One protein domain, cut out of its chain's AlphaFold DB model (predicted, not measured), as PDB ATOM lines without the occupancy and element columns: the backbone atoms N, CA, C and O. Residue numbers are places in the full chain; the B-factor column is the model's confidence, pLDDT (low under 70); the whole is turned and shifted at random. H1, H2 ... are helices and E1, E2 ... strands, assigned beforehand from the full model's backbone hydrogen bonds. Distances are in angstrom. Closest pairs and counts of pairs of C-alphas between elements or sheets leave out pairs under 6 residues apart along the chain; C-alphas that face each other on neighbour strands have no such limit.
ATOM      1  N   LEU A  12     147.045 202.774  97.748       96.94
ATOM      2  CA  LEU A  12     146.898 201.339  97.935       96.94
ATOM      3  C   LEU A  12     145.511 201.022  98.515       96.94
ATOM      4  O   LEU A  12     145.084 201.621  99.508       96.94
ATOM      5  N   ILE A  13     144.822 200.077  97.877       96.62
ATOM      6  CA  ILE A  13     143.623 199.441  98.416       96.62
ATOM      7  C   ILE A  13     144.102 198.366  99.382       96.62
ATOM      8  O   ILE A  13     144.030 198.554 100.594       96.62
ATOM      9  N   TYR A  14     144.669 197.293  98.845       96.12
ATOM     10  CA  TYR A  14     145.297 196.248  99.630       96.12
ATOM     11  C   TYR A  14     146.317 195.473  98.797       96.12
ATOM     12  O   TYR A  14     146.297 195.521  97.561       96.12
ATOM     13  N   GLU A  15     147.193 194.749  99.482       95.19
ATOM     14  CA  GLU A  15     148.098 193.775  98.885       95.19
ATOM     15  C   GLU A  15     148.222 192.531  99.765       95.19
ATOM     16  O   GLU A  15     148.011 192.600 100.973       95.19
ATOM     17  N   TYR A  16     148.543 191.395  99.159       90.81
ATOM     18  CA  TYR A  16     148.872 190.171  99.877       90.81
ATOM     19  C   TYR A  16     149.980 189.409  99.158       90.81
ATOM     20  O   TYR A  16     150.111 189.471  97.930       90.81
ATOM     21  N   THR A  17     150.735 188.647  99.943       84.75
ATOM     22  CA  THR A  17     151.784 187.753  99.459       84.75
ATOM     23  C   THR A  17     151.505 186.361 100.008       84.75
ATOM     24  O   THR A  17     151.472 186.175 101.222       84.75
ATOM     25  N   TYR A  18     151.298 185.383  99.128       73.81
ATOM     26  CA  TYR A  18     151.160 183.980  99.506       73.81
ATOM     27  C   TYR A  18     152.449 183.240  99.139       73.81
ATOM     28  O   TYR A  18     152.849 183.210  97.970       73.81
ATOM     29  N   THR A  19     153.101 182.683 100.164       66.44
ATOM     30  CA  THR A  19     154.169 181.666 100.070       66.44
ATOM     31  C   THR A  19     155.281 181.943  99.046       66.44
ATOM     32  O   THR A  19     155.752 181.030  98.381       66.44
ATOM     33  N   GLY A  20     155.721 183.198  98.915       60.19
ATOM     34  CA  GLY A  20     156.908 183.577  98.134       60.19
ATOM     35  C   GLY A  20     156.725 183.680  96.614       60.19
ATOM     36  O   GLY A  20     157.512 184.375  95.981       60.19
ATOM     37  N   GLU A  21     155.683 183.077  96.033       65.12
ATOM     38  CA  GLU A  21     155.501 183.035  94.568       65.12
ATOM     39  C   GLU A  21     154.259 183.770  94.058       65.12
ATOM     40  O   GLU A  21     154.221 184.189  92.900       65.12
ATOM     41  N   SER A  22     153.241 183.976  94.900       76.62
ATOM     42  CA  SER A  22     152.043 184.704  94.482       76.62
ATOM     43  C   SER A  22     151.913 186.026  95.228       76.62
ATOM     44  O   SER A  22     151.896 186.102  96.454       76.62
ATOM     45  N   TYR A  23     151.847 187.089  94.439       88.69
ATOM     46  CA  TYR A  23     151.679 188.463  94.880       88.69
ATOM     47  C   TYR A  23     150.415 189.014  94.244       88.69
ATOM     48  O   TYR A  23     150.168 188.762  93.061       88.69
ATOM     49  N   PHE A  24     149.646 189.783  95.007       93.19
ATOM     50  CA  PHE A  24     148.569 190.604  94.480       93.19
ATOM     51  C   PHE A  24     148.599 191.987  95.117       93.19
ATOM     52  O   PHE A  24     148.688 192.106  96.336       93.19
ATOM     53  N   ARG A  25     148.419 193.030  94.306       95.25
ATOM     54  CA  ARG A  25     148.241 194.412  94.760       95.25
ATOM     55  C   ARG A  25     147.178 195.117  93.946       95.25
ATOM     56  O   ARG A  25     147.242 195.126  92.720       95.25
ATOM     57  N   ALA A  26     146.264 195.791  94.636       97.06
ATOM     58  CA  ALA A  26     145.272 196.673  94.034       97.06
ATOM     59  C   ALA A  26     145.506 198.126  94.472       97.06
ATOM     60  O   ALA A  26     145.549 198.429  95.664       97.06
ATOM     61  N   THR A  27     145.634 199.041  93.512       97.56
ATOM     62  CA  THR A  27     145.885 200.473  93.754       97.56
ATOM     63  C   THR A  27     144.845 201.314  93.023       97.56
ATOM     64  O   THR A  27     144.649 201.132  91.827       97.56
ATOM     65  N   LEU A  28     144.179 202.230  93.731       97.25
ATOM     66  CA  LEU A  28     143.279 203.221  93.140       97.25
ATOM     67  C   LEU A  28     144.101 204.382  92.573       97.25
ATOM     68  O   LEU A  28     144.877 205.003  93.301       97.25
ATOM     69  N   ASN A  29     143.868 204.710  91.310       96.06
ATOM     70  CA  ASN A  29     144.478 205.832  90.611       96.06
ATOM     71  C   ASN A  29     143.587 207.086  90.693       96.06
ATOM     72  O   ASN A  29     142.401 207.020  91.032       96.06
ATOM     73  N   ALA A  30     144.161 208.250  90.380       93.12
ATOM     74  CA  ALA A  30     143.460 209.536  90.457       93.12
ATOM     75  C   ALA A  30     142.325 209.673  89.421       93.12
ATOM     76  O   ALA A  30     141.385 210.438  89.624       93.12
ATOM     77  N   ASP A  31     142.387 208.904  88.334       92.62
ATOM     78  CA  ASP A  31     141.428 208.887  87.224       92.62
ATOM     79  C   ASP A  31     140.264 207.895  87.429       92.62
ATOM     80  O   ASP A  31     139.551 207.561  86.482       92.62
ATOM     81  N   LEU A  32     140.057 207.413  88.663       93.12
ATOM     82  CA  LEU A  32     139.058 206.388  89.003       93.12
ATOM     83  C   LEU A  32     139.261 205.062  88.254       93.12
ATOM     84  O   LEU A  32     138.302 204.324  87.994       93.12
ATOM     85  N   THR A  33     140.507 204.720  87.945       96.12
ATOM     86  CA  THR A  33     140.896 203.356  87.589       96.12
ATOM     87  C   THR A  33     141.560 202.654  88.767       96.12
ATOM     88  O   THR A  33     142.026 203.282  89.716       96.12
ATOM     89  N   VAL A  34     141.579 201.327  88.727       97.38
ATOM     90  CA  VAL A  34     142.343 200.497  89.650       97.38
ATOM     91  C   VAL A  34     143.360 199.705  88.854       97.38
ATOM     92  O   VAL A  34     142.986 198.958  87.948       97.38
ATOM     93  N   THR A  35     144.625 199.828  89.242       97.50
ATOM     94  CA  THR A  35     145.695 198.950  88.777       97.50
ATOM     95  C   THR A  35     145.772 197.735  89.692       97.50
ATOM     96  O   THR A  35     145.957 197.869  90.903       97.50
ATOM     97  N   MET A  36     145.624 196.553  89.106       96.19
ATOM     98  CA  MET A  36     145.798 195.256  89.746       96.19
ATOM     99  C   MET A  36     147.064 194.619  89.191       96.19
ATOM    100  O   MET A  36     147.164 194.390  87.987       96.19
ATOM    101  N   VAL A  37     148.008 194.327  90.071       94.56
ATOM    102  CA  VAL A  37     149.202 193.550  89.749       94.56
ATOM    103  C   VAL A  37     149.038 192.201  90.420       94.56
ATOM    104  O   VAL A  37     148.856 192.152  91.632       94.56
ATOM    105  N   ASN A  38     149.086 191.122  89.646       90.62
ATOM    106  CA  ASN A  38     149.423 189.806  90.167       90.62
ATOM    107  C   ASN A  38     150.796 189.403  89.612       90.62
ATOM    108  O   ASN A  38     151.215 189.967  88.606       90.62
ATOM    109  N   ALA A  39     151.503 188.470  90.250       83.62
ATOM    110  CA  ALA A  39     152.886 188.095  89.904       83.62
ATOM    111  C   ALA A  39     153.192 187.949  88.389       83.62
ATOM    112  O   ALA A  39     154.330 188.144  87.975       83.62
ATOM    113  N   GLN A  40     152.188 187.640  87.561       85.38
ATOM    114  CA  GLN A  40     152.318 187.427  86.118       85.38
ATOM    115  C   GLN A  40     151.662 188.513  85.247       85.38
ATOM    116  O   GLN A  40     151.941 188.587  84.052       85.38
ATOM    117  N   THR A  41     150.753 189.331  85.783       90.56
ATOM    118  CA  THR A  41     149.930 190.250  84.985       90.56
ATOM    119  C   THR A  41     149.702 191.588  85.679       90.56
ATOM    120  O   THR A  41     149.506 191.670  86.888       90.56
ATOM    121  N   CYS A  42     149.657 192.653  84.881       95.12
ATOM    122  CA  CYS A  42     149.240 193.981  85.312       95.12
ATOM    123  C   CYS A  42     148.017 194.396  84.492       95.12
ATOM    124  O   CYS A  42     148.036 194.320  83.262       95.12
ATOM    125  N   ARG A  43     146.935 194.798  85.161       95.94
ATOM    126  CA  ARG A  43     145.693 195.238  84.512       95.94
ATOM    127  C   ARG A  43     145.181 196.510  85.158       95.94
ATOM    128  O   ARG A  43     145.089 196.582  86.379       95.94
ATOM    129  N   THR A  44     144.748 197.457  84.337       97.50
ATOM    130  CA  THR A  44     144.105 198.690  84.800       97.50
ATOM    131  C   THR A  44     142.655 198.702  84.349       97.50
ATOM    132  O   THR A  44     142.366 198.564  83.162       97.50
ATOM    133  N   VAL A  45     141.730 198.836  85.297       96.75
ATOM    134  CA  VAL A  45     140.288 198.735  85.036       96.75
ATOM    135  C   VAL A  45     139.560 199.908  85.682       96.75
ATOM    136  O   VAL A  45     139.867 200.293  86.806       96.75
ATOM    137  N   LYS A  46     138.571 200.485  84.993       96.38
ATOM    138  CA  LYS A  46     137.724 201.545  85.562       96.38
ATOM    139  C   LYS A  46     136.941 201.025  86.771       96.38
ATOM    140  O   LYS A  46     136.351 199.948  86.710       96.38
ATOM    141  N   VAL A  47     136.837 201.835  87.826       93.38
ATOM    142  CA  VAL A  47     136.061 201.515  89.042       93.38
ATOM    143  C   VAL A  47     134.615 201.130  88.704       93.38
ATOM    144  O   VAL A  47     134.096 200.176  89.271       93.38
ATOM    145  N   GLY A  48     133.981 201.797  87.732       92.31
ATOM    146  CA  GLY A  48     132.616 201.460  87.300       92.31
ATOM    147  C   GLY A  48     132.464 200.023  86.786       92.31
ATOM    148  O   GLY A  48     131.478 199.368  87.106       92.31
ATOM    149  N   VAL A  49     133.472 199.501  86.077       94.44
ATOM    150  CA  VAL A  49     133.484 198.111  85.584       94.44
ATOM    151  C   VAL A  49     133.669 197.132  86.745       94.44
ATOM    152  O   VAL A  49     132.974 196.126  86.835       94.44
ATOM    153  N   LEU A  50     134.560 197.439  87.690       93.62
ATOM    154  CA  LEU A  50     134.726 196.615  88.894       93.62
ATOM    155  C   LEU A  50     133.463 196.607  89.766       93.62
ATOM    156  O   LEU A  50     133.173 195.609  90.423       93.62
ATOM    157  N   SER A  51     132.709 197.709  89.775       91.19
ATOM    158  CA  SER A  51     131.426 197.796  90.468       91.19
ATOM    159  C   SER A  51     130.376 196.899  89.820       91.19
ATOM    160  O   SER A  51     129.686 196.180  90.534       91.19
ATOM    161  N   SER A  52     130.258 196.917  88.487       89.94
ATOM    162  CA  SER A  52     129.264 196.102  87.776       89.94
ATOM    163  C   SER A  52     129.543 194.602  87.880       89.94
ATOM    164  O   SER A  52     128.615 193.806  87.826       89.94
ATOM    165  N   LEU A  53     130.810 194.218  88.054       92.81
ATOM    166  CA  LEU A  53     131.224 192.827  88.255       92.81
ATOM    167  C   LEU A  53     131.104 192.352  89.716       92.81
ATOM    168  O   LEU A  53     131.443 191.212  90.013       92.81
ATOM    169  N   GLY A  54     130.690 193.217  90.650       90.81
ATOM    170  CA  GLY A  54     130.642 192.897  92.083       90.81
ATOM    171  C   GLY A  54     132.014 192.829  92.772       90.81
ATOM    172  O   GLY A  54     132.089 192.674  93.992       90.81
ATOM    173  N   THR A  55     133.114 193.015  92.034       93.50
ATOM    174  CA  THR A  55     134.489 192.970  92.557       93.50
ATOM    175  C   THR A  55     134.706 193.973  93.686       93.50
ATOM    176  O   THR A  55     135.328 193.641  94.692       93.50
ATOM    177  N   LEU A  56     134.161 195.189  93.564       92.19
ATOM    178  CA  LEU A  56     134.309 196.203  94.614       92.19
ATOM    179  C   LEU A  56     133.619 195.817  95.923       92.19
ATOM    180  O   LEU A  56     134.121 196.169  96.984       92.19
ATOM    181  N   GLU A  57     132.487 195.115  95.871       91.12
ATOM    182  CA  GLU A  57     131.790 194.671  97.080       91.12
ATOM    183  C   GLU A  57     132.557 193.548  97.777       91.12
ATOM    184  O   GLU A  57     132.767 193.607  98.990       91.12
ATOM    185  N   MET A  58     133.061 192.588  96.999       93.75
ATOM    186  CA  MET A  58     133.947 191.536  97.495       93.75
ATOM    187  C   MET A  58     135.195 192.124  98.162       93.75
ATOM    188  O   MET A  58     135.563 191.727  99.265       93.75
ATOM    189  N   TRP A  59     135.832 193.106  97.524       94.56
ATOM    190  CA  TRP A  59     136.993 193.786  98.089       94.56
ATOM    191  C   TRP A  59     136.641 194.621  99.312       94.56
ATOM    192  O   TRP A  59     137.434 194.691 100.242       94.56
ATOM    193  N   ALA A  60     135.463 195.241  99.341       94.00
ATOM    194  CA  ALA A  60     135.041 196.024 100.489       94.00
ATOM    195  C   ALA A  60     134.833 195.162 101.733       94.00
ATOM    196  O   ALA A  60     135.305 195.531 102.811       94.00
ATOM    197  N   LYS A  61     134.215 193.990 101.553       93.19
ATOM    198  CA  LYS A  61     134.123 192.961 102.586       93.19
ATOM    199  C   LYS A  61     135.514 192.514 103.040       93.19
ATOM    200  O   LYS A  61     135.789 192.560 104.232       93.19
ATOM    201  N   ARG A  62     136.406 192.195 102.098       93.94
ATOM    202  CA  ARG A  62     137.787 191.796 102.399       93.94
ATOM    203  C   ARG A  62     138.517 192.845 103.237       93.94
ATOM    204  O   ARG A  62     139.034 192.535 104.301       93.94
ATOM    205  N   CYS A  63     138.499 194.108 102.809       94.88
ATOM    206  CA  CYS A  63     139.115 195.194 103.565       94.88
ATOM    207  C   CYS A  63     138.513 195.333 104.970       94.88
ATOM    208  O   CYS A  63     139.239 195.626 105.914       94.88
ATOM    209  N   PHE A  64     137.203 195.132 105.125       93.94
ATOM    210  CA  PHE A  64     136.568 195.119 106.438       93.94
ATOM    211  C   PHE A  64     137.055 193.951 107.307       93.94
ATOM    212  O   PHE A  64     137.436 194.173 108.453       93.94
ATOM    213  N   GLU A  65     137.108 192.734 106.772       92.38
ATOM    214  CA  GLU A  65     137.600 191.544 107.480       92.38
ATOM    215  C   GLU A  65     139.073 191.699 107.887       92.38
ATOM    216  O   GLU A  65     139.426 191.467 109.045       92.38
ATOM    217  N   THR A  66     139.932 192.187 106.986       93.69
ATOM    218  CA  THR A  66     141.338 192.497 107.289       93.69
ATOM    219  C   THR A  66     141.465 193.568 108.377       93.69
ATOM    220  O   THR A  66     142.243 193.405 109.313       93.69
ATOM    221  N   ALA A  67     140.679 194.650 108.314       92.38
ATOM    222  CA  ALA A  67     140.719 195.717 109.317       92.38
ATOM    223  C   ALA A  67     140.285 195.248 110.720       92.38
ATOM    224  O   ALA A  67     140.695 195.845 111.712       92.38
ATOM    225  N   ASN A  68     139.482 194.181 110.806       89.81
ATOM    226  CA  ASN A  68     139.065 193.551 112.062       89.81
ATOM    227  C   ASN A  68     139.958 192.364 112.474       89.81
ATOM    228  O   ASN A  68     139.624 191.647 113.416       89.81
ATOM    229  N   GLY A  69     141.075 192.127 111.776       88.69
ATOM    230  CA  GLY A  69     142.011 191.041 112.084       88.69
ATOM    231  C   GLY A  69     141.515 189.639 111.713       88.69
ATOM    232  O   GLY A  69     142.103 188.657 112.155       88.69
ATOM    233  N   GLN A  70     140.450 189.526 110.913       87.31
ATOM    234  CA  GLN A  70     139.905 188.239 110.462       87.31
ATOM    235  C   GLN A  70     140.677 187.678 109.259       87.31
ATOM    236  O   GLN A  70     140.806 186.465 109.119       87.31
ATOM    237  N   GLU A  71     141.229 188.552 108.415       81.31
ATOM    238  CA  GLU A  71     142.209 188.184 107.390       81.31
ATOM    239  C   GLU A  71     143.578 188.766 107.744       81.31
ATOM    240  O   GLU A  71     143.737 189.982 107.809       81.31
ATOM    241  N   THR A  72     144.577 187.907 107.941       79.31
ATOM    242  CA  THR A  72     145.923 188.317 108.389       79.31
ATOM    243  C   THR A  72     146.968 188.345 107.278       79.31
ATOM    244  O   THR A  72     148.047 188.897 107.458       79.31
ATOM    245  N   TYR A  73     146.660 187.775 106.114       85.94
ATOM    246  CA  TYR A  73     147.583 187.676 104.979       85.94
ATOM    247  C   TYR A  73     147.546 188.907 104.060       85.94
ATOM    248  O   TYR A  73     148.210 188.928 103.027       85.94
ATOM    249  N   CYS A  74     146.762 189.921 104.418       89.69
ATOM    250  CA  CYS A  74     146.492 191.095 103.607       89.69
ATOM    251  C   CYS A  74     146.922 192.366 104.349       89.69
ATOM    252  O   CYS A  74     146.555 192.575 105.502       89.69
ATOM    253  N   THR A  75     147.641 193.253 103.667       93.75
ATOM    254  CA  THR A  75     147.991 194.586 104.165       93.75
ATOM    255  C   THR A  75     147.088 195.615 103.504       93.75
ATOM    256  O   THR A  75     147.012 195.695 102.277       93.75
ATOM    257  N   LEU A  76     146.394 196.425 104.306       96.56
ATOM    258  CA  LEU A  76     145.542 197.497 103.793       96.56
ATOM    259  C   LEU A  76     146.328 198.788 103.613       96.56
ATOM    260  O   LEU A  76     147.053 199.230 104.501       96.56
ATOM    261  N   GLY A  77     146.100 199.446 102.481       96.31
ATOM    262  CA  GLY A  77     146.511 200.828 102.293       96.31
ATOM    263  C   GLY A  77     145.446 201.832 102.746       96.31
ATOM    264  O   GLY A  77     144.345 201.456 103.166       96.31
ATOM    265  N   PRO A  78     145.716 203.142 102.594       95.81
ATOM    266  CA  PRO A  78     144.780 204.198 102.980       95.81
ATOM    267  C   PRO A  78     143.421 204.103 102.276       95.81
ATOM    268  O   PRO A  78     142.391 204.438 102.862       95.81
ATOM    269  N   VAL A  79     143.389 203.647 101.017       96.19
ATOM    270  CA  VAL A  79     142.129 203.464 100.284       96.19
ATOM    271  C   VAL A  79     141.368 202.265 100.846       96.19
ATOM    272  O   VAL A  79     140.162 202.379 101.061       96.19
ATOM    273  N   GLY A  80     142.059 201.160 101.143       96.06
ATOM    274  CA  GLY A  80     141.462 199.966 101.748       96.06
ATOM    275  C   GLY A  80     140.825 200.262 103.097       96.06
ATOM    276  O   GLY A  80     139.676 199.896 103.316       96.06
ATOM    277  N   LEU A  81     141.499 201.028 103.958       95.31
ATOM    278  CA  LEU A  81     140.944 201.465 105.246       95.31
ATOM    279  C   LEU A  81     139.676 202.316 105.081       95.31
ATOM    280  O   LEU A  81     138.693 202.132 105.801       95.31
ATOM    281  N   ARG A  82     139.646 203.232 104.102       94.62
ATOM    282  CA  ARG A  82     138.433 204.019 103.811       94.62
ATOM    283  C   ARG A  82     137.298 203.151 103.278       94.62
ATOM    284  O   ARG A  82     136.141 203.400 103.616       94.62
ATOM    285  N   ILE A  83     137.617 202.164 102.447       94.44
ATOM    286  CA  ILE A  83     136.646 201.197 101.936       94.44
ATOM    287  C   ILE A  83     136.094 200.349 103.089       94.44
ATOM    288  O   ILE A  83     134.877 200.266 103.222       94.44
ATOM    289  N   ALA A  84     136.956 199.805 103.952       92.94
ATOM    290  CA  ALA A  84     136.584 199.034 105.137       92.94
ATOM    291  C   ALA A  84     135.633 199.821 106.042       92.94
ATOM    292  O   ALA A  84     134.570 199.331 106.411       92.94
ATOM    293  N   ARG A  85     135.968 201.086 106.331       91.50
ATOM    294  CA  ARG A  85     135.107 201.980 107.111       91.50
ATOM    295  C   ARG A  85     133.742 202.176 106.452       91.50
ATOM    296  O   ARG A  85     132.724 202.058 107.125       91.50
ATOM    297  N   ARG A  86     133.701 202.465 105.148       89.75
ATOM    298  CA  ARG A  86     132.429 202.626 104.424       89.75
ATOM    299  C   ARG A  86     131.613 201.338 104.399       89.75
ATOM    300  O   ARG A  86     130.391 201.405 104.467       89.75
ATOM    301  N   TYR A  87     132.267 200.185 104.306       89.94
ATOM    302  CA  TYR A  87     131.608 198.888 104.392       89.94
ATOM    303  C   TYR A  87     131.039 198.644 105.797       89.94
ATOM    304  O   TYR A  87     129.887 198.248 105.925       89.94
ATOM    305  N   ALA A  88     131.780 198.987 106.853       85.25
ATOM    306  CA  ALA A  88     131.287 198.939 108.228       85.25
ATOM    307  C   ALA A  88     130.080 199.865 108.441       85.25
ATOM    308  O   ALA A  88     129.108 199.480 109.074       85.25
ATOM    309  N   GLU A  89     130.107 201.078 107.883       83.44
ATOM    310  CA  GLU A  89     128.973 202.008 107.926       83.44
ATOM    311  C   GLU A  89     127.759 201.472 107.148       83.44
ATOM    312  O   GLU A  89     126.625 201.686 107.570       83.44
ATOM    313  N   LYS A  90     128.004 200.767 106.036       83.12
ATOM    314  CA  LYS A  90     126.995 200.136 105.172       83.12
ATOM    315  C   LYS A  90     126.311 198.948 105.862       83.12
ATOM    316  O   LYS A  90     125.088 198.837 105.824       83.12
ATOM    317  N   CYS A  91     127.103 198.065 106.463       81.31
ATOM    318  CA  CYS A  91     126.663 196.793 107.041       81.31
ATOM    319  C   CYS A  91     126.381 196.873 108.546       81.31
ATOM    320  O   CYS A  91     125.784 195.962 109.110       81.31
ATOM    321  N   GLY A  92     126.821 197.940 109.208       84.56
ATOM    322  CA  GLY A  92     126.557 198.187 110.615       84.56
ATOM    323  C   GLY A  92     125.125 198.647 110.852       84.56
ATOM    324  O   GLY A  92     124.482 199.234 109.981       84.56
TER     325      GLY A  92
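Overview. This is residues 12 to 92 of the 158 residues of an uncharacterized protein of Deinococcus koreensis (UniProt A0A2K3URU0). Picture a twisted wall of five strands with helices on one face: H2 crosses over E2, E1 and E5, and H3, starting beside E1, packs on H2 nearly at right angles and runs outward past the sheet. The short helix H1 follows the end of E4 and makes a corner with H2. The printed part has 81 residues, with five named strands and three named helices in the order E1 E2 E3 E4 H1 H2 E5 H3; the sheet, E4 - E3 - E2 - E1 - E5, is antiparallel throughout, and the class is mixed, helices and strands. The whole is compact, with a radius of gyration of the C-alphas of 12.4 A and spans of 37 by 30 by 21 A.

Along the chain. Find C-alpha 12 at (146.898, 201.339, 97.935); from there E1, residues 12 to 18, runs 17.9 A. Next come E2, residues 22 to 28, 20.5 A long; E3, residues 33 to 38, 16.2 A; and E4, residues 41 to 46, 16.6 A, which ends at C-alpha 46 at (137.724, 201.545, 85.562). E5 is residues 74 to 76, 6.5 A. Among the helices, H1 is residues 47 to 52, 8.8 A; H2 is residues 55 to 67, 18.1 A; and H3 is residues 78 to 91, 20.0 A, ending at C-alpha 91 at (126.663, 196.793, 107.041).

Arrangement. Begin at the meander E1 E2 E3 E4, each strand the antiparallel neighbour of the one before; its three successive pairs are hairpins. Look for N 16 and O 24, 2.9 A, between E1 and E2; N 27 and O 35, 2.9 A, between E2 and E3; and N 36 and O 43, 2.8 A, between E3 and E4. E5 is an edge strand beside E1, with N 75 and O 15 at 2.8 A. H2 is on the sheet at a height over the sheet of 9.5 A, across the strands, at 77 degrees to E1 on the local plane. H3 is on the same face as H2, over none of the strands; its closest C-alphas to E1 are those of Ile 13 and Gly 80, 4.0 A apart. H2 and H3 touch, about perpendicular at 83 degrees, the closest C-alphas being those of Phe 64 and Ala 84, 4.1 A apart. H1 and H2 only just touch, with 3 pairs of C-alphas within 8 A, and only at the corner, where H2 takes part with residues 56 to 57 alone; Leu 50 and Leu 56 have the closest C-alphas, 5.7 A apart. H1 and H3 are apart. In H1, H2 and H3 every O i to N i+4 pair is within hydrogen-bond range.

Size, cuts and confidence. The two C-alphas farthest apart are those of Gln 40 and Gly 92, 37.1 A. The printed part has no cut and no long link. The mean pLDDT of the printed part is 90.8; look at residues 19 to 21, between E1 and E2, for the values under 70.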